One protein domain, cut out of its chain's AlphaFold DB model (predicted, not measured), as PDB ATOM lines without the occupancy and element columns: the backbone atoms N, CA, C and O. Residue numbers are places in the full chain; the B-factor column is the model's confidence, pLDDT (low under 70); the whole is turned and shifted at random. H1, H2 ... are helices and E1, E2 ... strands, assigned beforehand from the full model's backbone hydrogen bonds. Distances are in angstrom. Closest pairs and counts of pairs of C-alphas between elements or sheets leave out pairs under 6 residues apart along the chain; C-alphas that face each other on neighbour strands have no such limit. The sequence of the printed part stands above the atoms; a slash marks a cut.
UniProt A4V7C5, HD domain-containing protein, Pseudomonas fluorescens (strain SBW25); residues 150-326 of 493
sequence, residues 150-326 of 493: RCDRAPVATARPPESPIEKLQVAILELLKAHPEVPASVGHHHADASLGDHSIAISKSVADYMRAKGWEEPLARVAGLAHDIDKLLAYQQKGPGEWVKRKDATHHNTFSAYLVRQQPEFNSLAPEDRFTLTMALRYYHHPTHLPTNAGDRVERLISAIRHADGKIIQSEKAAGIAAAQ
ATOM      1  N   ARG A 150     175.878 190.568 232.631       59.41
ATOM      2  CA  ARG A 150     175.371 189.287 232.123       59.41
ATOM      3  C   ARG A 150     176.024 188.148 232.893       59.41
ATOM      4  O   ARG A 150     177.210 187.886 232.751       59.41
ATOM      5  N   CYS A 151     175.227 187.492 233.725       70.38
ATOM      6  CA  CYS A 151     175.630 186.303 234.463       70.38
ATOM      7  C   CYS A 151     175.169 185.053 233.704       70.38
ATOM      8  O   CYS A 151     174.052 185.031 233.180       70.38
ATOM      9  N   ASP A 152     176.009 184.017 233.681       77.38
ATOM     10  CA  ASP A 152     175.657 182.734 233.069       77.38
ATOM     11  C   ASP A 152     174.424 182.117 233.735       77.38
ATOM     12  O   ASP A 152     174.193 182.308 234.933       77.38
ATOM     13  N   ARG A 153     173.654 181.352 232.956       80.81
ATOM     14  CA  ARG A 153     172.489 180.589 233.412       80.81
ATOM     15  C   ARG A 153     172.724 179.100 233.202       80.81
ATOM     16  O   ARG A 153     173.218 178.685 232.159       80.81
ATOM     17  N   ALA A 154     172.299 178.293 234.167       79.19
ATOM     18  CA  ALA A 154     172.294 176.842 234.065       79.19
ATOM     19  C   ALA A 154     170.850 176.334 234.162       79.19
ATOM     20  O   ALA A 154     170.171 176.677 235.132       79.19
ATOM     21  N   PRO A 155     170.374 175.487 233.227       81.94
ATOM     22  CA  PRO A 155     168.986 175.033 233.212       81.94
ATOM     23  C   PRO A 155     168.536 174.428 234.547       81.94
ATOM     24  O   PRO A 155     169.210 173.558 235.117       81.94
ATOM     25  N   VAL A 156     167.371 174.846 235.043       85.44
ATOM     26  CA  VAL A 156     166.750 174.313 236.266       85.44
ATOM     27  C   VAL A 156     165.588 173.403 235.888       85.44
ATOM     28  O   VAL A 156     164.738 173.754 235.077       85.44
ATOM     29  N   ALA A 157     165.534 172.217 236.496       83.88
ATOM     30  CA  ALA A 157     164.418 171.305 236.292       83.88
ATOM     31  C   ALA A 157     163.188 171.806 237.059       83.88
ATOM     32  O   ALA A 157     163.245 172.002 238.275       83.88
ATOM     33  N   THR A 158     162.067 171.976 236.362       79.00
ATOM     34  CA  THR A 158     160.778 172.322 236.967       79.00
ATOM     35  C   THR A 158     159.802 171.154 236.847       79.00
ATOM     36  O   THR A 158     159.840 170.386 235.890       79.00
ATOM     37  N   ALA A 159     158.898 171.010 237.821       81.81
ATOM     38  CA  ALA A 159     157.866 169.965 237.785       81.81
ATOM     39  C   ALA A 159     156.849 170.177 236.651       81.81
ATOM     40  O   ALA A 159     156.262 169.226 236.143       81.81
ATOM     41  N   ARG A 160     156.644 171.440 236.264       91.25
ATOM     42  CA  ARG A 160     155.869 171.858 235.096       91.25
ATOM     43  C   ARG A 160     156.518 173.083 234.450       91.25
ATOM     44  O   ARG A 160     157.260 173.791 235.137       91.25
ATOM     45  N   PRO A 161     156.230 173.372 233.174       84.25
ATOM     46  CA  PRO A 161     156.638 174.628 232.560       84.25
ATOM     47  C   PRO A 161     156.102 175.847 233.341       84.25
ATOM     48  O   PRO A 161     154.984 175.785 233.869       84.25
ATOM     49  N   PRO A 162     156.874 176.947 233.437       90.62
ATOM     50  CA  PRO A 162     156.390 178.195 234.016       90.62
ATOM     51  C   PRO A 162     155.333 178.832 233.101       90.62
ATOM     52  O   PRO A 162     155.568 179.057 231.911       90.62
ATOM     53  N   GLU A 163     154.166 179.138 233.659       91.69
ATOM     54  CA  GLU A 163     152.994 179.594 232.901       91.69
ATOM     55  C   GLU A 163     152.882 181.120 232.902       91.69
ATOM     56  O   GLU A 163     152.568 181.728 231.876       91.69
ATOM     57  N   SER A 164     153.199 181.758 234.031       94.25
ATOM     58  CA  SER A 164     153.113 183.214 234.172       94.25
ATOM     59  C   SER A 164     154.453 183.915 233.899       94.25
ATOM     60  O   SER A 164     155.518 183.320 234.090       94.25
ATOM     61  N   PRO A 165     154.443 185.202 233.502       94.44
ATOM     62  CA  PRO A 165     155.665 186.003 233.402       94.44
ATOM     63  C   PRO A 165     156.498 186.028 234.694       94.44
ATOM     64  O   PRO A 165     157.724 185.994 234.636       94.44
ATOM     65  N   ILE A 166     155.837 186.028 235.858       96.19
ATOM     66  CA  ILE A 166     156.498 186.006 237.171       96.19
ATOM     67  C   ILE A 166     157.198 184.665 237.399       96.19
ATOM     68  O   ILE A 166     158.351 184.649 237.816       96.19
ATOM     69  N   GLU A 167     156.539 183.545 237.087       94.56
ATOM     70  CA  GLU A 167     157.146 182.213 237.198       94.56
ATOM     71  C   GLU A 167     158.347 182.061 236.262       94.56
ATOM     72  O   GLU A 167     159.370 181.515 236.666       94.56
ATOM     73  N   LYS A 168     158.255 182.584 235.034       93.06
ATOM     74  CA  LYS A 168     159.370 182.579 234.076       93.06
ATOM     75  C   LYS A 168     160.570 183.350 234.622       93.06
ATOM     76  O   LYS A 168     161.681 182.829 234.608       93.06
ATOM     77  N   LEU A 169     160.344 184.544 235.176       94.44
ATOM     78  CA  LEU A 169     161.407 185.319 235.814       94.44
ATOM     79  C   LEU A 169     161.974 184.614 237.056       94.44
ATOM     80  O   LEU A 169     163.180 184.640 237.283       94.44
ATOM     81  N   GLN A 170     161.123 183.961 237.849       96.25
ATOM     82  CA  GLN A 170     161.562 183.182 239.005       96.25
ATOM     83  C   GLN A 170     162.516 182.052 238.592       96.25
ATOM     84  O   GLN A 170     163.554 181.872 239.225       96.25
ATOM     85  N   VAL A 171     162.174 181.311 237.531       93.81
ATOM     86  CA  VAL A 171     163.030 180.256 236.970       93.81
ATOM     87  C   VAL A 171     164.340 180.849 236.461       93.81
ATOM     88  O   VAL A 171     165.392 180.362 236.851       93.81
ATOM     89  N   ALA A 172     164.294 181.949 235.706       89.94
ATOM     90  CA  ALA A 172     165.492 182.623 235.206       89.94
ATOM     91  C   ALA A 172     166.484 183.001 236.323       89.94
ATOM     92  O   ALA A 172     167.687 182.797 236.186       89.94
ATOM     93  N   ILE A 173     165.997 183.506 237.462       93.31
ATOM     94  CA  ILE A 173     166.863 183.833 238.607       93.31
ATOM     95  C   ILE A 173     167.431 182.566 239.262       93.31
ATOM     96  O   ILE A 173     168.594 182.551 239.658       93.31
ATOM     97  N   LEU A 174     166.647 181.490 239.364       94.00
ATOM     98  CA  LEU A 174     167.157 180.206 239.855       94.00
ATOM     99  C   LEU A 174     168.241 179.634 238.934       94.00
ATOM    100  O   LEU A 174     169.202 179.054 239.428       94.00
ATOM    101  N   GLU A 175     168.111 179.806 237.618       88.00
ATOM    102  CA  GLU A 175     169.121 179.382 236.643       88.00
ATOM    103  C   GLU A 175     170.430 180.157 236.800       88.00
ATOM    104  O   GLU A 175     171.500 179.555 236.697       88.00
ATOM    105  N   LEU A 176     170.354 181.460 237.101       87.19
ATOM    106  CA  LEU A 176     171.523 182.262 237.467       87.19
ATOM    107  C   LEU A 176     172.191 181.688 238.720       87.19
ATOM    108  O   LEU A 176     173.360 181.327 238.690       87.19
ATOM    109  N   LEU A 177     171.446 181.527 239.816       90.50
ATOM    110  CA  LEU A 177     171.999 180.996 241.069       90.50
ATOM    111  C   LEU A 177     172.606 179.594 240.888       90.50
ATOM    112  O   LEU A 177     173.662 179.302 241.442       90.50
ATOM    113  N   LYS A 178     171.974 178.739 240.073       88.81
ATOM    114  CA  LYS A 178     172.454 177.383 239.780       88.81
ATOM    115  C   LYS A 178     173.749 177.363 238.964       88.81
ATOM    116  O   LYS A 178     174.530 176.428 239.128       88.81
ATOM    117  N   ALA A 179     173.977 178.343 238.091       83.38
ATOM    118  CA  ALA A 179     175.220 178.446 237.328       83.38
ATOM    119  C   ALA A 179     176.425 178.809 238.208       83.38
ATOM    120  O   ALA A 179     177.556 178.493 237.851       83.38
ATOM    121  N   HIS A 180     176.177 179.423 239.371       86.50
ATOM    122  CA  HIS A 180     177.206 179.976 240.254       86.50
ATOM    123  C   HIS A 180     177.147 179.378 241.677       86.50
ATOM    124  O   HIS A 180     177.053 180.129 242.650       86.50
ATOM    125  N   PRO A 181     177.207 178.037 241.843       87.62
ATOM    126  CA  PRO A 181     176.967 177.378 243.134       87.62
ATOM    127  C   PRO A 181     178.043 177.675 244.191       87.62
ATOM    128  O   PRO A 181     177.783 177.590 245.386       87.62
ATOM    129  N   GLU A 182     179.249 178.031 243.751       84.81
ATOM    130  CA  GLU A 182     180.417 178.300 244.601       84.81
ATOM    131  C   GLU A 182     180.434 179.733 245.164       84.81
ATOM    132  O   GLU A 182     181.259 180.047 246.024       84.81
ATOM    133  N   VAL A 183     179.572 180.632 244.664       86.75
ATOM    134  CA  VAL A 183     179.557 182.030 245.113       86.75
ATOM    135  C   VAL A 183     179.006 182.081 246.540       86.75
ATOM    136  O   VAL A 183     177.876 181.646 246.773       86.75
ATOM    137  N   PRO A 184     179.755 182.627 247.514       87.94
ATOM    138  CA  PRO A 184     179.292 182.684 248.892       87.94
ATOM    139  C   PRO A 184     178.227 183.770 249.066       87.94
ATOM    140  O   PRO A 184     178.290 184.828 248.434       87.94
ATOM    141  N   ALA A 185     177.298 183.564 250.001       87.94
ATOM    142  CA  ALA A 185     176.341 184.593 250.406       87.94
ATOM    143  C   ALA A 185     177.053 185.813 251.011       87.94
ATOM    144  O   ALA A 185     176.560 186.931 250.931       87.94
ATOM    145  N   SER A 186     178.248 185.648 251.575       84.44
ATOM    146  CA  SER A 186     179.130 186.764 251.906       84.44
ATOM    147  C   SER A 186     180.578 186.320 251.914       84.44
ATOM    148  O   SER A 186     180.910 185.240 252.387       84.44
ATOM    149  N   VAL A 187     181.463 187.195 251.444       77.31
ATOM    150  CA  VAL A 187     182.909 187.008 251.627       77.31
ATOM    151  C   VAL A 187     183.360 187.251 253.072       77.31
ATOM    152  O   VAL A 187     184.472 186.877 253.435       77.31
ATOM    153  N   GLY A 188     182.511 187.884 253.890       71.00
ATOM    154  CA  GLY A 188     182.741 188.097 255.317       71.00
ATOM    155  C   GLY A 188     182.089 187.030 256.200       71.00
ATOM    156  O   GLY A 188     181.379 186.142 255.740       71.00
ATOM    157  N   HIS A 189     182.270 187.170 257.510       65.56
ATOM    158  CA  HIS A 189     181.879 186.186 258.528       65.56
ATOM    159  C   HIS A 189     180.374 186.159 258.874       65.56
ATOM    160  O   HIS A 189     179.971 185.544 259.856       65.56
ATOM    161  N   HIS A 190     179.518 186.850 258.115       69.00
ATOM    162  CA  HIS A 190     178.126 187.091 258.521       69.00
ATOM    163  C   HIS A 190     177.143 185.961 258.187       69.00
ATOM    164  O   HIS A 190     176.106 185.902 258.837       69.00
ATOM    165  N   HIS A 191     177.468 185.075 257.239       73.94
ATOM    166  CA  HIS A 191     176.561 184.019 256.748       73.94
ATOM    167  C   HIS A 191     177.051 182.596 257.044       73.94
ATOM    168  O   HIS A 191     176.581 181.646 256.431       73.94
ATOM    169  N   ALA A 192     178.026 182.440 257.944       72.25
ATOM    170  CA  ALA A 192     178.515 181.134 258.394       72.25
ATOM    171  C   ALA A 192     178.829 180.127 257.262       72.25
ATOM    172  O   ALA A 192     178.590 178.931 257.401       72.25
ATOM    173  N   ASP A 193     179.388 180.643 256.160       77.31
ATOM    174  CA  ASP A 193     179.783 179.913 254.943       77.31
ATOM    175  C   ASP A 193     178.637 179.416 254.031       77.31
ATOM    176  O   ASP A 193     178.855 178.584 253.157       77.31
ATOM    177  N   ALA A 194     177.417 179.951 254.174       84.00
ATOM    178  CA  ALA A 194     176.313 179.658 253.255       84.00
ATOM    179  C   ALA A 194     176.607 180.112 251.808       84.00
ATOM    180  O   ALA A 194     177.177 181.187 251.576       84.00
ATOM    181  N   SER A 195     176.160 179.318 250.826       90.50
ATOM    182  CA  SER A 195     176.193 179.697 249.408       90.50
ATOM    183  C   SER A 195     175.140 180.768 249.105       90.50
ATOM    184  O   SER A 195     174.092 180.838 249.753       90.50
ATOM    185  N   LEU A 196     175.391 181.603 248.093       91.69
ATOM    186  CA  LEU A 196     174.432 182.610 247.637       91.69
ATOM    187  C   LEU A 196     173.120 181.959 247.176       91.69
ATOM    188  O   LEU A 196     172.043 182.482 247.450       91.69
ATOM    189  N   GLY A 197     173.207 180.803 246.512       92.62
ATOM    190  CA  GLY A 197     172.042 180.048 246.053       92.62
ATOM    191  C   GLY A 197     171.146 179.593 247.203       92.62
ATOM    192  O   GLY A 197     169.946 179.878 247.192       92.62
ATOM    193  N   ASP A 198     171.723 178.934 248.210       92.56
ATOM    194  CA  ASP A 198     170.973 178.434 249.368       92.56
ATOM    195  C   ASP A 198     170.356 179.582 250.170       92.56
ATOM    196  O   ASP A 198     169.172 179.530 250.523       92.56
ATOM    197  N   HIS A 199     171.135 180.647 250.378       94.12
ATOM    198  CA  HIS A 199     170.683 181.864 251.037       94.12
ATOM    199  C   HIS A 199     169.476 182.472 250.306       94.12
ATOM    200  O   HIS A 199     168.394 182.606 250.881       94.12
ATOM    201  N   SER A 200     169.591 182.742 249.002       95.56
ATOM    202  CA  SER A 200     168.504 183.310 248.195       95.56
ATOM    203  C   SER A 200     167.239 182.443 248.188       95.56
ATOM    204  O   SER A 200     166.122 182.970 248.249       95.56
ATOM    205  N   ILE A 201     167.369 181.112 248.149       95.62
ATOM    206  CA  ILE A 201     166.225 180.186 248.209       95.62
ATOM    207  C   ILE A 201     165.538 180.247 249.581       95.62
ATOM    208  O   ILE A 201     164.302 180.313 249.654       95.62
ATOM    209  N   ALA A 202     166.311 180.259 250.670       94.44
ATOM    210  CA  ALA A 202     165.784 180.378 252.026       94.44
ATOM    211  C   ALA A 202     165.045 181.712 252.230       94.44
ATOM    212  O   ALA A 202     163.921 181.730 252.750       94.44
ATOM    213  N   ILE A 203     165.615 182.812 251.731       96.25
ATOM    214  CA  ILE A 203     165.006 184.147 251.756       96.25
ATOM    215  C   ILE A 203     163.709 184.163 250.956       96.25
ATOM    216  O   ILE A 203     162.681 184.590 251.475       96.25
ATOM    217  N   SER A 204     163.706 183.631 249.733       97.12
ATOM    218  CA  SER A 204     162.507 183.533 248.887       97.12
ATOM    219  C   SER A 204     161.321 182.891 249.605       97.12
ATOM    220  O   SER A 204     160.196 183.402 249.561       97.12
ATOM    221  N   LYS A 205     161.567 181.778 250.308       96.12
ATOM    222  CA  LYS A 205     160.546 181.105 251.113       96.12
ATOM    223  C   LYS A 205     160.108 181.972 252.295       96.12
ATOM    224  O   LYS A 205     158.909 182.153 252.494       96.12
ATOM    225  N   SER A 206     161.060 182.536 253.037       96.19
ATOM    226  CA  SER A 206     160.778 183.344 254.227       96.19
ATOM    227  C   SER A 206     160.019 184.639 253.908       96.19
ATOM    228  O   SER A 206     159.114 185.003 254.655       96.19
ATOM    229  N   VAL A 207     160.315 185.308 252.788       97.50
ATOM    230  CA  VAL A 207     159.569 186.488 252.312       97.50
ATOM    231  C   VAL A 207     158.117 186.111 252.023       97.50
ATOM    232  O   VAL A 207     157.201 186.750 252.540       97.50
ATOM    233  N   ALA A 208     157.887 185.041 251.253       96.44
ATOM    234  CA  ALA A 208     156.537 184.582 250.927       96.44
ATOM    235  C   ALA A 208     155.732 184.186 252.179       96.44
ATOM    236  O   ALA A 208     154.551 184.521 252.288       96.44
ATOM    237  N   ASP A 209     156.363 183.503 253.135       95.50
ATOM    238  CA  ASP A 209     155.715 183.100 254.384       95.50
ATOM    239  C   ASP A 209     155.415 184.305 255.291       95.50
ATOM    240  O   ASP A 209     154.328 184.377 255.867       95.50
ATOM    241  N   TYR A 210     156.320 185.288 255.370       95.69
ATOM    242  CA  TYR A 210     156.102 186.526 256.123       95.69
ATOM    243  C   TYR A 210     154.929 187.338 255.563       95.69
ATOM    244  O   TYR A 210     154.049 187.756 256.318       95.69
ATOM    245  N   MET A 211     154.873 187.523 254.241       95.38
ATOM    246  CA  MET A 211     153.774 188.258 253.604       95.38
ATOM    247  C   MET A 211     152.436 187.534 253.789       95.38
ATOM    248  O   MET A 211     151.457 188.167 254.186       95.38
ATOM    249  N   ARG A 212     152.409 186.198 253.646       94.69
ATOM    250  CA  ARG A 212     151.214 185.387 253.931       94.69
ATOM    251  C   ARG A 212     150.745 185.548 255.378       94.69
ATOM    252  O   ARG A 212     149.555 185.738 255.608       94.69
ATOM    253  N   ALA A 213     151.659 185.516 256.348       94.62
ATOM    254  CA  ALA A 213     151.328 185.684 257.765       94.62
ATOM    255  C   ALA A 213     150.743 187.073 258.087       94.62
ATOM    256  O   ALA A 213     149.966 187.214 259.027       94.62
ATOM    257  N   LYS A 214     151.091 188.096 257.297       94.31
ATOM    258  CA  LYS A 214     150.529 189.451 257.396       94.31
ATOM    259  C   LYS A 214     149.236 189.645 256.594       94.31
ATOM    260  O   LYS A 214     148.671 190.735 256.636       94.31
ATOM    261  N   GLY A 215     148.770 188.622 255.873       94.44
ATOM    262  CA  GLY A 215     147.628 188.734 254.964       94.44
ATOM    263  C   GLY A 215     147.915 189.610 253.740       94.44
ATOM    264  O   GLY A 215     146.993 190.170 253.156       94.44
ATOM    265  N   TRP A 216     149.188 189.778 253.369       94.38
ATOM    266  CA  TRP A 216     149.594 190.524 252.182       94.38
ATOM    267  C   TRP A 216     149.769 189.566 251.007       94.38
ATOM    268  O   TRP A 216     150.669 188.724 251.008       94.38
ATOM    269  N   GLU A 217     148.920 189.707 249.992       90.81
ATOM    270  CA  GLU A 217     149.065 188.980 248.734       90.81
ATOM    271  C   GLU A 217     150.039 189.720 247.818       90.81
ATOM    272  O   GLU A 217     149.759 190.822 247.352       90.81
ATOM    273  N   GLU A 218     151.201 189.116 247.576       94.44
ATOM    274  CA  GLU A 218     152.229 189.676 246.701       94.44
ATOM    275  C   GLU A 218     152.814 188.588 245.790       94.44
ATOM    276  O   GLU A 218     153.629 187.774 246.241       94.44
ATOM    277  N   PRO A 219     152.430 188.564 244.500       93.50
ATOM    278  CA  PRO A 219     152.954 187.611 243.525       93.50
ATOM    279  C   PRO A 219     154.482 187.657 243.365       93.50
ATOM    280  O   PRO A 219     155.104 186.633 243.085       93.50
ATOM    281  N   LEU A 220     155.107 188.820 243.578       96.50
ATOM    282  CA  LEU A 220     156.551 189.011 243.416       96.50
ATOM    283  C   LEU A 220     157.375 188.542 244.619       96.50
ATOM    284  O   LEU A 220     158.600 188.521 244.523       96.50
ATOM    285  N   ALA A 221     156.748 188.145 245.731       96.31
ATOM    286  CA  ALA A 221     157.424 187.846 246.997       96.31
ATOM    287  C   ALA A 221     158.596 186.863 246.831       96.31
ATOM    288  O   ALA A 221     159.704 187.100 247.314       96.31
ATOM    289  N   ARG A 222     158.369 185.774 246.086       96.69
ATOM    290  CA  ARG A 222     159.395 184.749 245.843       96.69
ATOM    291  C   ARG A 222     160.530 185.255 244.962       96.69
ATOM    292  O   ARG A 222     161.688 184.979 245.263       96.69
ATOM    293  N   VAL A 223     160.194 185.979 243.895       97.31
ATOM    294  CA  VAL A 223     161.161 186.560 242.953       97.31
ATOM    295  C   VAL A 223     162.035 187.584 243.665       97.31
ATOM    296  O   VAL A 223     163.253 187.533 243.544       97.31
ATOM    297  N   ALA A 224     161.429 188.466 244.456       96.81
ATOM    298  CA  ALA A 224     162.139 189.498 245.195       96.81
ATOM    299  C   ALA A 224     163.114 188.901 246.216       96.81
ATOM    300  O   ALA A 224     164.254 189.343 246.290       96.81
ATOM    301  N   GLY A 225     162.702 187.857 246.943       95.94
ATOM    302  CA  GLY A 225     163.598 187.167 247.869       95.94
ATOM    303  C   GLY A 225     164.755 186.440 247.175       95.94
ATOM    304  O   GLY A 225     165.887 186.535 247.639       95.94
ATOM    305  N   LEU A 226     164.512 185.783 246.032       96.56
ATOM    306  CA  LEU A 226     165.592 185.159 245.249       96.56
ATOM    307  C   LEU A 226     166.589 186.194 244.721       96.56
ATOM    308  O   LEU A 226     167.793 185.949 244.716       96.56
ATOM    309  N   ALA A 227     166.070 187.331 244.259       94.56
ATOM    310  CA  ALA A 227     166.833 188.349 243.561       94.56
ATOM    311  C   ALA A 227     167.538 189.363 244.468       94.56
ATOM    312  O   ALA A 227     168.308 190.157 243.946       94.56
ATOM    313  N   HIS A 228     167.256 189.414 245.774       93.00
ATOM    314  CA  HIS A 228     167.670 190.554 246.604       93.00
ATOM    315  C   HIS A 228     169.188 190.817 246.590       93.00
ATOM    316  O   HIS A 228     169.596 191.964 246.441       93.00
ATOM    317  N   ASP A 229     169.987 189.749 246.592       91.25
ATOM    318  CA  ASP A 229     171.452 189.765 246.707       91.25
ATOM    319  C   ASP A 229     172.180 189.243 245.450       91.25
ATOM    320  O   ASP A 229     173.365 188.899 245.492       91.25
ATOM    321  N   ILE A 230     171.493 189.121 244.307       88.75
ATOM    322  CA  ILE A 230     172.096 188.506 243.106       88.75
ATOM    323  C   ILE A 230     173.231 189.340 242.508       88.75
ATOM    324  O   ILE A 230     174.027 188.822 241.732       88.75
ATOM    325  N   ASP A 231     173.357 190.613 242.870       82.19
ATOM    326  CA  ASP A 231     174.527 191.413 242.518       82.19
ATOM    327  C   ASP A 231     175.827 190.965 243.174       82.19
ATOM    328  O   ASP A 231     176.899 191.333 242.684       82.19
ATOM    329  N   LYS A 232     175.781 190.098 244.188       85.44
ATOM    330  CA  LYS A 232     176.975 189.414 244.702       85.44
ATOM    331  C   LYS A 232     177.682 188.580 243.628       85.44
ATOM    332  O   LYS A 232     178.903 188.457 243.690       85.44
ATOM    333  N   LEU A 233     176.962 188.124 242.594       82.06
ATOM    334  CA  LEU A 233     177.546 187.486 241.404       82.06
ATOM    335  C   LEU A 233     178.533 188.404 240.663       82.06
ATOM    336  O   LEU A 233     179.497 187.933 240.067       82.06
ATOM    337  N   LEU A 234     178.309 189.717 240.721       76.56
ATOM    338  CA  LEU A 234     179.181 190.722 240.109       76.56
ATOM    339  C   LEU A 234     180.187 191.274 241.110       76.56
ATOM    340  O   LEU A 234     181.334 191.550 240.767       76.56
ATOM    341  N   ALA A 235     179.754 191.444 242.356       74.38
ATOM    342  CA  ALA A 235     180.547 192.089 243.385       74.38
ATOM    343  C   ALA A 235     181.672 191.211 243.926       74.38
ATOM    344  O   ALA A 235     182.635 191.738 244.489       74.38
ATOM    345  N   TYR A 236     181.562 189.887 243.803       79.25
ATOM    346  CA  TYR A 236     182.560 188.954 244.307       79.25
ATOM    347  C   TYR A 236     183.439 188.417 243.177       79.25
ATOM    348  O   TYR A 236     183.055 188.319 242.011       79.25
ATOM    349  N   GLN A 237     184.686 188.122 243.526       76.38
ATOM    350  CA  GLN A 237     185.653 187.503 242.634       76.38
ATOM    351  C   GLN A 237     186.444 186.460 243.407       76.38
ATOM    352  O   GLN A 237     186.884 186.710 244.531       76.38
ATOM    353  N   GLN A 238     186.651 185.313 242.776       78.81
ATOM    354  CA  GLN A 238     187.540 184.288 243.286       78.81
ATOM    355  C   GLN A 238     188.981 184.609 242.859       78.81
ATOM    356  O   GLN A 238     189.254 184.793 241.673       78.81
ATOM    357  N   LYS A 239     189.898 184.725 243.824       75.69
ATOM    358  CA  LYS A 239     191.338 184.944 243.579       75.69
ATOM    359  C   LYS A 239     192.148 183.652 243.549       75.69
ATOM    360  O   LYS A 239     193.176 183.589 242.882       75.69
ATOM    361  N   GLY A 240     191.659 182.633 244.240       67.94
ATOM    362  CA  GLY A 240     192.194 181.280 244.282       67.94
ATOM    363  C   GLY A 240     191.098 180.315 244.741       67.94
ATOM    364  O   GLY A 240     190.027 180.775 245.142       67.94
ATOM    365  N   PRO A 241     191.317 178.992 244.686       72.38
ATOM    366  CA  PRO A 241     190.308 178.012 245.088       72.38
ATOM    367  C   PRO A 241     189.752 178.309 246.491       72.38
ATOM    368  O   PRO A 241     190.499 178.349 247.464       72.38
ATOM    369  N   GLY A 242     188.448 178.583 246.583       70.31
ATOM    370  CA  GLY A 242     187.760 178.955 247.831       70.31
ATOM    371  C   GLY A 242     188.064 180.361 248.387       70.31
ATOM    372  O   GLY A 242     187.420 180.792 249.345       70.31
ATOM    373  N   GLU A 243     188.995 181.113 247.795       77.69
ATOM    374  CA  GLU A 243     189.357 182.466 248.227       77.69
ATOM    375  C   GLU A 243     188.538 183.515 247.469       77.69
ATOM    376  O   GLU A 243     188.872 183.926 246.354       77.69
ATOM    377  N   TRP A 244     187.459 183.966 248.104       80.75
ATOM    378  CA  TRP A 244     186.562 184.984 247.567       80.75
ATOM    379  C   TRP A 244     186.822 186.354 248.184       80.75
ATOM    380  O   TRP A 244     186.895 186.499 249.404       80.75
ATOM    381  N   VAL A 245     186.888 187.381 247.340       77.19
ATOM    382  CA  VAL A 245     187.070 188.777 247.749       77.19
ATOM    383  C   VAL A 245     186.027 189.681 247.100       77.19
ATOM    384  O   VAL A 245     185.481 189.360 246.043       77.19
ATOM    385  N   LYS A 246     185.772 190.847 247.705       74.69
ATOM    386  CA  LYS A 246     184.995 191.901 247.039       74.69
ATOM    387  C   LYS A 246     185.841 192.543 245.942       74.69
ATOM    388  O   LYS A 246     186.986 192.936 246.181       74.69
ATOM    389  N   ARG A 247     185.255 192.699 244.763       68.56
ATOM    390  CA  ARG A 247     185.784 193.521 243.677       68.56
ATOM    391  C   ARG A 247     185.784 194.992 244.108       68.56
ATOM    392  O   ARG A 247     184.800 195.493 244.654       68.56
ATOM    393  N   LYS A 248     186.909 195.683 243.914       59.94
ATOM    394  CA  LYS A 248     187.092 197.084 244.354       59.94
ATOM    395  C   LYS A 248     186.306 198.080 243.493       59.94
ATOM    396  O   LYS A 248     185.949 199.152 243.965       59.94
ATOM    397  N   ASP A 249     186.054 197.704 242.251       54.25
ATOM    398  CA  ASP A 249     185.290 198.397 241.216       54.25
ATOM    399  C   ASP A 249     183.774 198.128 241.301       54.25
ATOM    400  O   ASP A 249     182.982 198.913 240.791       54.25
ATOM    401  N   ALA A 250     183.359 197.086 242.030       58.09
ATOM    402  CA  ALA A 250     181.965 196.652 242.183       58.09
ATOM    403  C   ALA A 250     181.429 196.831 243.619       58.09
ATOM    404  O   ALA A 250     180.737 195.972 244.169       58.09
ATOM    405  N   THR A 251     181.783 197.929 244.285       52.09
ATOM    406  CA  THR A 251     181.531 198.099 245.731       52.09
ATOM    407  C   THR A 251     180.058 198.323 246.092       52.09
ATOM    408  O   THR A 251     179.665 198.060 247.232       52.09
ATOM    409  N   HIS A 252     179.216 198.713 245.130       56.06
ATOM    410  CA  HIS A 252     177.782 198.976 245.316       56.06
ATOM    411  C   HIS A 252     176.880 197.739 245.122       56.06
ATOM    412  O   HIS A 252     175.835 197.819 244.485       56.06
ATOM    413  N   HIS A 253     177.241 196.604 245.721       59.81
ATOM    414  CA  HIS A 253     176.447 195.359 245.790       59.81
ATOM    415  C   HIS A 253     175.102 195.456 246.543       59.81
ATOM    416  O   HIS A 253     174.588 194.455 247.008       59.81
ATOM    417  N   ASN A 254     174.569 196.663 246.727       62.78
ATOM    418  CA  ASN A 254     173.301 196.905 247.418       62.78
ATOM    419  C   ASN A 254     172.266 197.551 246.484       62.78
ATOM    420  O   ASN A 254     171.187 197.943 246.923       62.78
ATOM    421  N   THR A 255     172.624 197.762 245.215       65.25
ATOM    422  CA  THR A 255     171.783 198.438 244.219       65.25
ATOM    423  C   THR A 255     171.772 197.731 242.871       65.25
ATOM    424  O   THR A 255     170.879 198.011 242.066       65.25
ATOM    425  N   PHE A 256     172.717 196.823 242.603       76.38
ATOM    426  CA  PHE A 256     172.893 196.213 241.287       76.38
ATOM    427  C   PHE A 256     171.938 195.046 241.030       76.38
ATOM    428  O   PHE A 256     171.624 194.785 239.870       76.38
ATOM    429  N   SER A 257     171.375 194.433 242.076       85.44
ATOM    430  CA  SER A 257     170.379 193.361 241.947       85.44
ATOM    431  C   SER A 257     169.195 193.780 241.077       85.44
ATOM    432  O   SER A 257     168.777 193.057 240.172       85.44
ATOM    433  N   ALA A 258     168.707 195.011 241.262       85.31
ATOM    434  CA  ALA A 258     167.639 195.566 240.437       85.31
ATOM    435  C   ALA A 258     168.043 195.690 238.955       85.31
ATOM    436  O   ALA A 258     167.208 195.493 238.075       85.31
ATOM    437  N   TYR A 259     169.305 196.009 238.659       79.62
ATOM    438  CA  TYR A 259     169.794 196.103 237.282       79.62
ATOM    439  C   TYR A 259     169.930 194.721 236.647       79.62
ATOM    440  O   TYR A 259     169.456 194.538 235.530       79.62
ATOM    441  N   LEU A 260     170.482 193.742 237.372       80.31
ATOM    442  CA  LEU A 260     170.584 192.358 236.907       80.31
ATOM    443  C   LEU A 260     169.216 191.774 236.556       80.31
ATOM    444  O   LEU A 260     169.038 191.245 235.459       80.31
ATOM    445  N   VAL A 261     168.226 191.932 237.439       87.44
ATOM    446  CA  VAL A 261     166.855 191.471 237.177       87.44
ATOM    447  C   VAL A 261     166.256 192.157 235.950       87.44
ATOM    448  O   VAL A 261     165.644 191.494 235.115       87.44
ATOM    449  N   ARG A 262     166.447 193.473 235.801       83.94
ATOM    450  CA  ARG A 262     165.892 194.241 234.674       83.94
ATOM    451  C   ARG A 262     166.446 193.835 233.312       83.94
ATOM    452  O   ARG A 262     165.769 194.065 232.316       83.94
ATOM    453  N   GLN A 263     167.651 193.268 233.268       79.81
ATOM    454  CA  GLN A 263     168.281 192.808 232.028       79.81
ATOM    455  C   GLN A 263     167.810 191.412 231.591       79.81
ATOM    456  O   GLN A 263     168.132 190.979 230.488       79.81
ATOM    457  N   GLN A 264     167.037 190.700 232.418       80.38
ATOM    458  CA  GLN A 264     166.517 189.387 232.046       80.38
ATOM    459  C   GLN A 264     165.356 189.539 231.041       80.38
ATOM    460  O   GLN A 264     164.443 190.334 231.290       80.38
ATOM    461  N   PRO A 265     165.323 188.779 229.929       82.12
ATOM    462  CA  PRO A 265     164.234 188.859 228.950       82.12
ATOM    463  C   PRO A 265     162.836 188.674 229.563       82.12
ATOM    464  O   PRO A 265     161.880 189.353 229.185       82.12
ATOM    465  N   GLU A 266     162.721 187.799 230.562       88.06
ATOM    466  CA  GLU A 266     161.481 187.479 231.270       88.06
ATOM    467  C   GLU A 266     160.933 188.680 232.051       88.06
ATOM    468  O   GLU A 266     159.717 188.839 232.166       88.06
ATOM    469  N   PHE A 267     161.804 189.578 232.521       86.50
ATOM    470  CA  PHE A 267     161.397 190.790 233.231       86.50
ATOM    471  C   PHE A 267     160.562 191.723 232.346       86.50
ATOM    472  O   PHE A 267     159.592 192.326 232.810       86.50
ATOM    473  N   ASN A 268     160.877 191.808 231.051       84.31
ATOM    474  CA  ASN A 268     160.126 192.642 230.107       84.31
ATOM    475  C   ASN A 268     158.686 192.151 229.904       84.31
ATOM    476  O   ASN A 268     157.814 192.943 229.546       84.31
ATOM    477  N   SER A 269     158.427 190.874 230.195       87.00
ATOM    478  CA  SER A 269     157.097 190.267 230.101       87.00
ATOM    479  C   SER A 269     156.212 190.544 231.323       87.00
ATOM    480  O   SER A 269     155.020 190.245 231.286       87.00
ATOM    481  N   LEU A 270     156.764 191.097 232.409       90.12
ATOM    482  CA  LEU A 270     155.992 191.484 233.591       90.12
ATOM    483  C   LEU A 270     155.091 192.696 233.317       90.12
ATOM    484  O   LEU A 270     155.405 193.545 232.476       90.12
ATOM    485  N   ALA A 271     154.016 192.832 234.098       95.00
ATOM    486  CA  ALA A 271     153.183 194.029 234.081       95.00
ATOM    487  C   ALA A 271     153.997 195.283 234.476       95.00
ATOM    488  O   ALA A 271     154.912 195.186 235.298       95.00
ATOM    489  N   PRO A 272     153.685 196.483 233.944       91.00
ATOM    490  CA  PRO A 272     154.434 197.703 234.261       91.00
ATOM    491  C   PRO A 272     154.545 198.004 235.762       91.00
ATOM    492  O   PRO A 272     155.612 198.403 236.226       91.00
ATOM    493  N   GLU A 273     153.469 197.774 236.518       91.88
ATOM    494  CA  GLU A 273     153.447 197.947 237.974       91.88
ATOM    495  C   GLU A 273     154.351 196.932 238.689       91.88
ATOM    496  O   GLU A 273     155.073 197.297 239.616       91.88
ATOM    497  N   ASP A 274     154.378 195.679 238.229       95.31
ATOM    498  CA  ASP A 274     155.243 194.641 238.791       95.31
ATOM    499  C   ASP A 274     156.721 194.944 238.527       95.31
ATOM    500  O   ASP A 274     157.558 194.822 239.424       95.31
ATOM    501  N   ARG A 275     157.042 195.423 237.317       92.44
ATOM    502  CA  ARG A 275     158.393 195.892 236.972       92.44
ATOM    503  C   ARG A 275     158.833 197.027 237.887       92.44
ATOM    504  O   ARG A 275     159.962 197.008 238.377       92.44
ATOM    505  N   PHE A 276     157.960 198.009 238.116       89.94
ATOM    506  CA  PHE A 276     158.241 199.130 239.009       89.94
ATOM    507  C   PHE A 276     158.447 198.650 240.450       89.94
ATOM    508  O   PHE A 276     159.485 198.937 241.046       89.94
ATOM    509  N   THR A 277     157.505 197.860 240.968       94.81
ATOM    510  CA  THR A 277     157.513 197.352 242.344       94.81
ATOM    511  C   THR A 277     158.778 196.556 242.645       94.81
ATOM    512  O   THR A 277     159.488 196.861 243.604       94.81
ATOM    513  N   LEU A 278     159.108 195.585 241.786       95.00
ATOM    514  CA  LEU A 278     160.291 194.742 241.948       95.00
ATOM    515  C   LEU A 278     161.585 195.561 241.867       95.00
ATOM    516  O   LEU A 278     162.474 195.394 242.698       95.00
ATOM    517  N   THR A 279     161.678 196.491 240.910       90.88
ATOM    518  CA  THR A 279     162.862 197.352 240.755       90.88
ATOM    519  C   THR A 279     163.095 198.210 241.997       90.88
ATOM    520  O   THR A 279     164.229 198.326 242.458       90.88
ATOM    521  N   MET A 280     162.042 198.829 242.536       88.19
ATOM    522  CA  MET A 280     162.159 199.690 243.714       88.19
ATOM    523  C   MET A 280     162.479 198.892 244.973       88.19
ATOM    524  O   MET A 280     163.365 199.295 245.724       88.19
ATOM    525  N   ALA A 281     161.842 197.737 245.170       94.06
ATOM    526  CA  ALA A 281     162.131 196.896 246.322       94.06
ATOM    527  C   ALA A 281     163.597 196.433 246.336       94.06
ATOM    528  O   ALA A 281     164.294 196.649 247.324       94.06
ATOM    529  N   LEU A 282     164.092 195.888 245.220       91.69
ATOM    530  CA  LEU A 282     165.472 195.401 245.114       91.69
ATOM    531  C   LEU A 282     166.509 196.522 245.238       91.69
ATOM    532  O   LEU A 282     167.567 196.321 245.817       91.69
ATOM    533  N   ARG A 283     166.218 197.718 244.715       86.56
ATOM    534  CA  ARG A 283     167.167 198.839 244.754       86.56
ATOM    535  C   ARG A 283     167.285 199.486 246.135       86.56
ATOM    536  O   ARG A 283     168.334 200.044 246.447       86.56
ATOM    537  N   TYR A 284     166.209 199.484 246.919       87.06
ATOM    538  CA  TYR A 284     166.114 200.300 248.133       87.06
ATOM    539  C   TYR A 284     165.954 199.501 249.430       87.06
ATOM    540  O   TYR A 284     165.930 200.119 250.491       87.06
ATOM    541  N   TYR A 285     165.891 198.163 249.417       88.88
ATOM    542  CA  TYR A 285     165.657 197.419 250.664       88.88
ATOM    543  C   TYR A 285     166.734 197.646 251.737       88.88
ATOM    544  O   TYR A 285     166.401 197.692 252.922       88.88
ATOM    545  N   HIS A 286     168.002 197.860 251.364       84.06
ATOM    546  CA  HIS A 286     169.058 198.213 252.320       84.06
ATOM    547  C   HIS A 286     168.899 199.625 252.898       84.06
ATOM    548  O   HIS A 286     169.156 199.835 254.087       84.06
ATOM    549  N   HIS A 287     168.396 200.568 252.093       85.81
ATOM    550  CA  HIS A 287     168.213 201.974 252.461       85.81
ATOM    551  C   HIS A 287     166.777 202.459 252.180       85.81
ATOM    552  O   HIS A 287     166.578 203.295 251.293       85.81
ATOM    553  N   PRO A 288     165.767 201.989 252.943       85.06
ATOM    554  CA  PRO A 288     164.367 202.354 252.715       85.06
ATOM    555  C   PRO A 288     164.116 203.857 252.864       85.06
ATOM    556  O   PRO A 288     163.204 204.398 252.258       85.06
ATOM    557  N   THR A 289     164.959 204.559 253.625       84.12
ATOM    558  CA  THR A 289     164.914 206.019 253.789       84.12
ATOM    559  C   THR A 289     165.215 206.789 252.503       84.12
ATOM    560  O   THR A 289     164.923 207.976 252.431       84.12
ATOM    561  N   HIS A 290     165.820 206.146 251.497       84.88
ATOM    562  CA  HIS A 290     166.101 206.740 250.186       84.88
ATOM    563  C   HIS A 290     165.034 206.393 249.142       84.88
ATOM    564  O   HIS A 290     165.199 206.727 247.965       84.88
ATOM    565  N   LEU A 291     163.972 205.693 249.548       85.12
ATOM    566  CA  LEU A 291     162.892 205.322 248.655       85.12
ATOM    567  C   LEU A 291     162.216 206.595 248.100       85.12
ATOM    568  O   LEU A 291     161.909 207.508 248.869       85.12
ATOM    569  N   PRO A 292     161.993 206.693 246.776       82.88
ATOM    570  CA  PRO A 292     161.297 207.829 246.186       82.88
ATOM    571  C   PRO A 292     159.887 208.006 246.759       82.88
ATOM    572  O   PRO A 292     159.185 207.028 247.006       82.88
ATOM    573  N   THR A 293     159.432 209.251 246.895       79.88
ATOM    574  CA  THR A 293     158.115 209.591 247.474       79.88
ATOM    575  C   THR A 293     156.920 209.066 246.678       79.88
ATOM    576  O   THR A 293     155.810 209.030 247.194       79.88
ATOM    577  N   ASN A 294     157.124 208.674 245.419       78.50
ATOM    578  CA  ASN A 294     156.109 208.054 244.571       78.50
ATOM    579  C   ASN A 294     156.088 206.517 244.668       78.50
ATOM    580  O   ASN A 294     155.371 205.878 243.897       78.50
ATOM    581  N   ALA A 295     156.885 205.909 245.550       83.75
ATOM    582  CA  ALA A 295     156.771 204.487 245.834       83.75
ATOM    583  C   ALA A 295     155.470 204.215 246.603       83.75
ATOM    584  O   ALA A 295     155.170 204.884 247.585       83.75
ATOM    585  N   GLY A 296     154.678 203.253 246.128       87.00
ATOM    586  CA  GLY A 296     153.430 202.867 246.790       87.00
ATOM    587  C   GLY A 296     153.639 201.823 247.889       87.00
ATOM    588  O   GLY A 296     154.664 201.138 247.919       87.00
ATOM    589  N   ASP A 297     152.611 201.617 248.718       91.25
ATOM    590  CA  ASP A 297     152.564 200.644 249.823       91.25
ATOM    591  C   ASP A 297     153.097 199.253 249.464       91.25
ATOM    592  O   ASP A 297     153.697 198.562 250.289       91.25
ATOM    593  N   ARG A 298     152.853 198.811 248.227       94.62
ATOM    594  CA  ARG A 298     153.271 197.497 247.732       94.62
ATOM    595  C   ARG A 298     154.795 197.332 247.784       94.62
ATOM    596  O   ARG A 298     155.289 196.294 248.219       94.62
ATOM    597  N   VAL A 299     155.536 198.389 247.440       94.75
ATOM    598  CA  VAL A 299     157.005 198.433 247.521       94.75
ATOM    599  C   VAL A 299     157.472 198.375 248.969       94.75
ATOM    600  O   VAL A 299     158.356 197.588 249.299       94.75
ATOM    601  N   GLU A 300     156.865 199.174 249.845       93.12
ATOM    602  CA  GLU A 300     157.245 199.240 251.259       93.12
ATOM    603  C   GLU A 300     157.021 197.905 251.977       93.12
ATOM    604  O   GLU A 300     157.891 197.439 252.717       93.12
ATOM    605  N   ARG A 301     155.886 197.244 251.711       95.31
ATOM    606  CA  ARG A 301     155.579 195.908 252.246       95.31
ATOM    607  C   ARG A 301     156.601 194.876 251.785       95.31
ATOM    608  O   ARG A 301     157.060 194.076 252.601       95.31
ATOM    609  N   LEU A 302     156.985 194.915 250.510       96.31
ATOM    610  CA  LEU A 302     157.977 194.000 249.954       96.31
ATOM    611  C   LEU A 302     159.375 194.250 250.543       96.31
ATOM    612  O   LEU A 302     160.035 193.302 250.956       96.31
ATOM    613  N   ILE A 303     159.793 195.512 250.692       95.00
ATOM    614  CA  ILE A 303     161.041 195.887 251.382       95.00
ATOM    615  C   ILE A 303     161.037 195.399 252.835       95.00
ATOM    616  O   ILE A 303     162.014 194.807 253.294       95.00
ATOM    617  N   SER A 304     159.939 195.629 253.560       94.38
ATOM    618  CA  SER A 304     159.777 195.175 254.944       94.38
ATOM    619  C   SER A 304     159.927 193.656 255.048       94.38
ATOM    620  O   SER A 304     160.649 193.163 255.917       94.38
ATOM    621  N   ALA A 305     159.308 192.920 254.121       96.69
ATOM    622  CA  ALA A 305     159.385 191.467 254.065       96.69
ATOM    623  C   ALA A 305     160.803 190.960 253.763       96.69
ATOM    624  O   ALA A 305     161.264 190.054 254.457       96.69
ATOM    625  N   ILE A 306     161.511 191.561 252.796       96.25
ATOM    626  CA  ILE A 306     162.906 191.210 252.471       96.25
ATOM    627  C   ILE A 306     163.800 191.424 253.694       96.25
ATOM    628  O   ILE A 306     164.476 190.494 254.116       96.25
ATOM    629  N   ARG A 307     163.754 192.604 254.326       93.81
ATOM    630  CA  ARG A 307     164.605 192.917 255.490       93.81
ATOM    631  C   ARG A 307     164.341 191.994 256.680       93.81
ATOM    632  O   ARG A 307     165.274 191.607 257.377       93.81
ATOM    633  N   HIS A 308     163.073 191.667 256.933       93.12
ATOM    634  CA  HIS A 308     162.713 190.740 258.002       93.12
ATOM    635  C   HIS A 308     163.221 189.325 257.708       93.12
ATOM    636  O   HIS A 308     163.794 188.684 258.589       93.12
ATOM    637  N   ALA A 309     163.019 188.844 256.478       94.38
ATOM    638  CA  ALA A 309     163.498 187.538 256.054       94.38
ATOM    639  C   ALA A 309     165.028 187.449 256.125       94.38
ATOM    640  O   ALA A 309     165.531 186.495 256.706       94.38
ATOM    641  N   ASP A 310     165.740 188.456 255.625       91.88
ATOM    642  CA  ASP A 310     167.203 188.528 255.629       91.88
ATOM    643  C   ASP A 310     167.787 188.443 257.039       91.88
ATOM    644  O   ASP A 310     168.519 187.506 257.363       91.88
ATOM    645  N   GLY A 311     167.334 189.309 257.948       87.38
ATOM    646  CA  GLY A 311     167.773 189.255 259.344       87.38
ATOM    647  C   GLY A 311     167.502 187.900 260.013       87.38
ATOM    648  O   GLY A 311     168.354 187.390 260.742       87.38
ATOM    649  N   LYS A 312     166.342 187.289 259.744       90.38
ATOM    650  CA  LYS A 312     165.964 185.984 260.307       90.38
ATOM    651  C   LYS A 312     166.808 184.836 259.744       90.38
ATOM    652  O   LYS A 312     167.232 183.967 260.505       90.38
ATOM    653  N   ILE A 313     167.029 184.804 258.431       91.38
ATOM    654  CA  ILE A 313     167.804 183.745 257.777       91.38
ATOM    655  C   ILE A 313     169.276 183.846 258.168       91.38
ATOM    656  O   ILE A 313     169.833 182.832 258.571       91.38
ATOM    657  N   ILE A 314     169.857 185.048 258.206       86.81
ATOM    658  CA  ILE A 314     171.223 185.261 258.707       86.81
ATOM    659  C   ILE A 314     171.386 184.691 260.123       86.81
ATOM    660  O   ILE A 314     172.367 184.012 260.415       86.81
ATOM    661  N   GLN A 315     170.430 184.935 261.025       83.75
ATOM    662  CA  GLN A 315     170.478 184.366 262.379       83.75
ATOM    663  C   GLN A 315     170.426 182.831 262.369       83.75
ATOM    664  O   GLN A 315     171.164 182.185 263.115       83.75
ATOM    665  N   SER A 316     169.590 182.243 261.511       85.69
ATOM    666  CA  SER A 316     169.492 180.790 261.358       85.69
ATOM    667  C   SER A 316     170.767 180.175 260.771       85.69
ATOM    668  O   SER A 316     171.207 179.134 261.249       85.69
ATOM    669  N   GLU A 317     171.367 180.805 259.759       86.19
ATOM    670  CA  GLU A 317     172.628 180.383 259.132       86.19
ATOM    671  C   GLU A 317     173.767 180.407 260.148       86.19
ATOM    672  O   GLU A 317     174.495 179.430 260.296       86.19
ATOM    673  N   LYS A 318     173.855 181.485 260.934       83.44
ATOM    674  CA  LYS A 318     174.811 181.620 262.038       83.44
ATOM    675  C   LYS A 318     174.697 180.493 263.057       83.44
ATOM    676  O   LYS A 318     175.711 179.910 263.434       83.44
ATOM    677  N   ALA A 319     173.481 180.180 263.499       82.25
ATOM    678  CA  ALA A 319     173.254 179.089 264.441       82.25
ATOM    679  C   ALA A 319     173.612 177.722 263.828       82.25
ATOM    680  O   ALA A 319     174.264 176.905 264.479       82.25
ATOM    681  N   ALA A 320     173.235 177.491 262.566       85.00
ATOM    682  CA  ALA A 320     173.523 176.251 261.855       85.00
ATOM    683  C   ALA A 320     175.026 176.039 261.626       85.00
ATOM    684  O   ALA A 320     175.514 174.932 261.834       85.00
ATOM    685  N   GLY A 321     175.772 177.085 261.257       83.62
ATOM    686  CA  GLY A 321     177.218 176.994 261.059       83.62
ATOM    687  C   GLY A 321     177.974 176.669 262.345       83.62
ATOM    688  O   GLY A 321     178.881 175.842 262.326       83.62
ATOM    689  N   ILE A 322     177.550 177.225 263.483       82.50
ATOM    690  CA  ILE A 322     178.127 176.884 264.793       82.50
ATOM    691  C   ILE A 322     177.815 175.438 265.174       82.50
ATOM    692  O   ILE A 322     178.714 174.711 265.593       82.50
ATOM    693  N   ALA A 323     176.570 174.996 264.982       84.81
ATOM    694  CA  ALA A 323     176.191 173.610 265.232       84.81
ATOM    695  C   ALA A 323     176.961 172.632 264.325       84.81
ATOM    696  O   ALA A 323     177.400 171.580 264.784       84.81
ATOM    697  N   ALA A 324     177.171 172.988 263.053       85.38
ATOM    698  CA  ALA A 324     177.967 172.203 262.115       85.38
ATOM    699  C   ALA A 324     179.440 172.129 262.542       85.38
ATOM    700  O   ALA A 324     180.010 171.039 262.556       85.38
ATOM    701  N   ALA A 325     180.027 173.255 262.961       85.44
ATOM    702  CA  ALA A 325     181.381 173.288 263.498       85.44
ATOM    703  C   ALA A 325     181.505 172.397 264.747       85.44
ATOM    704  O   ALA A 325     182.433 171.602 264.832       85.44
ATOM    705  N   GLN A 326     180.550 172.453 265.679       83.06
ATOM    706  CA  GLN A 326     180.535 171.601 266.877       83.06
ATOM    707  C   GLN A 326     180.366 170.107 266.567       83.06
ATOM    708  O   GLN A 326     180.949 169.270 267.249       83.06
TER     709      GLN A 326
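Overview. This is residues 150 to 326 of the 493 residues of the protein "HD domain-containing protein" of Pseudomonas fluorescens (strain SBW25) (UniProt A4V7C5). The short helix H3 makes the core, with H1 and H2 running roughly along it, while the long helix H8 crosses H2 and H3 steeply and H7 packs on H3 and on the first part of H8. A small strand hairpin, E1 and E2, lies at one end, far from this core. The 177 printed residues hold eight named helices and two named strands, in the order H1 H2 H3 H4 E1 E2 H5 H6 H7 H8, and the two-strand sheet E1 - E2 is antiparallel. The class is mostly helix. The whole is compact and rounded, with a radius of gyration of the C-alphas of 15.8 A and spans of 43 by 37 by 31 A.

Along the chain. E1 is residues 236 to 240 and E2 residues 243 to 246; C-alpha 236 is at (182.560, 188.954, 244.307). H4, residues 232 to 235, comes directly before E1. H1 is residues 165 to 179, 21.3 A long, beginning at C-alpha 165 (155.665, 186.003, 233.402). H2 is residues 196 to 213, 25.4 A, and H3 residues 221 to 227, 10.0 A. H5 is residues 257 to 262, H6 residues 265 to 268, and H7 residues 272 to 284, 18.3 A. H8, residues 297 to 326, is 43.8 A long and ends at C-alpha 326 (180.535, 171.601, 266.877).

Arrangement. The hairpin E1 and E2 is antiparallel at 147 degrees, with N 237 and O 245 within hydrogen-bond range at 2.9 A and N 239 and O 243 at 2.8 A. H4 touches no helix but is near H5. H3, the hub, forms a helical hairpin with H2, opposite ways at a shallow tilt of 19 degrees; their closest C-alphas, Ser 204 and Gly 225, are 3.9 A apart. H1 touches H3, closest C-alphas Gln 170 and Val 223, 5.2 A. H8 touches H2 with residues 301 to 313 alone, at a steep tilt of 53 degrees, closest C-alphas Val 207 and Ala 305, 5.3 A. H7 touches H8, closest C-alphas Ala 281 and Ile 303, 5.3 A. H5 touches H7, closest C-alphas Ala 258 and Thr 279, 5.1 A. H6 touches H1, closest C-alphas Leu 169 and Glu 266, 5.0 A. H1 and H8 are apart. Every O i to N i+4 pair is within hydrogen-bond range in H1, H2, H3, H5, H7 and H8; H4 and H6 are too short for such a pair.

Size, cuts and confidence. The C-alphas of Pro 272 and Gln 326 are the farthest apart, 49.3 A. The printed part has no cut. The links H1 to H2 and H7 to H8 are long. The mean pLDDT of the printed part is 86.0; residues 150, 189 to 190, 240 and 247 to 255 are under 70.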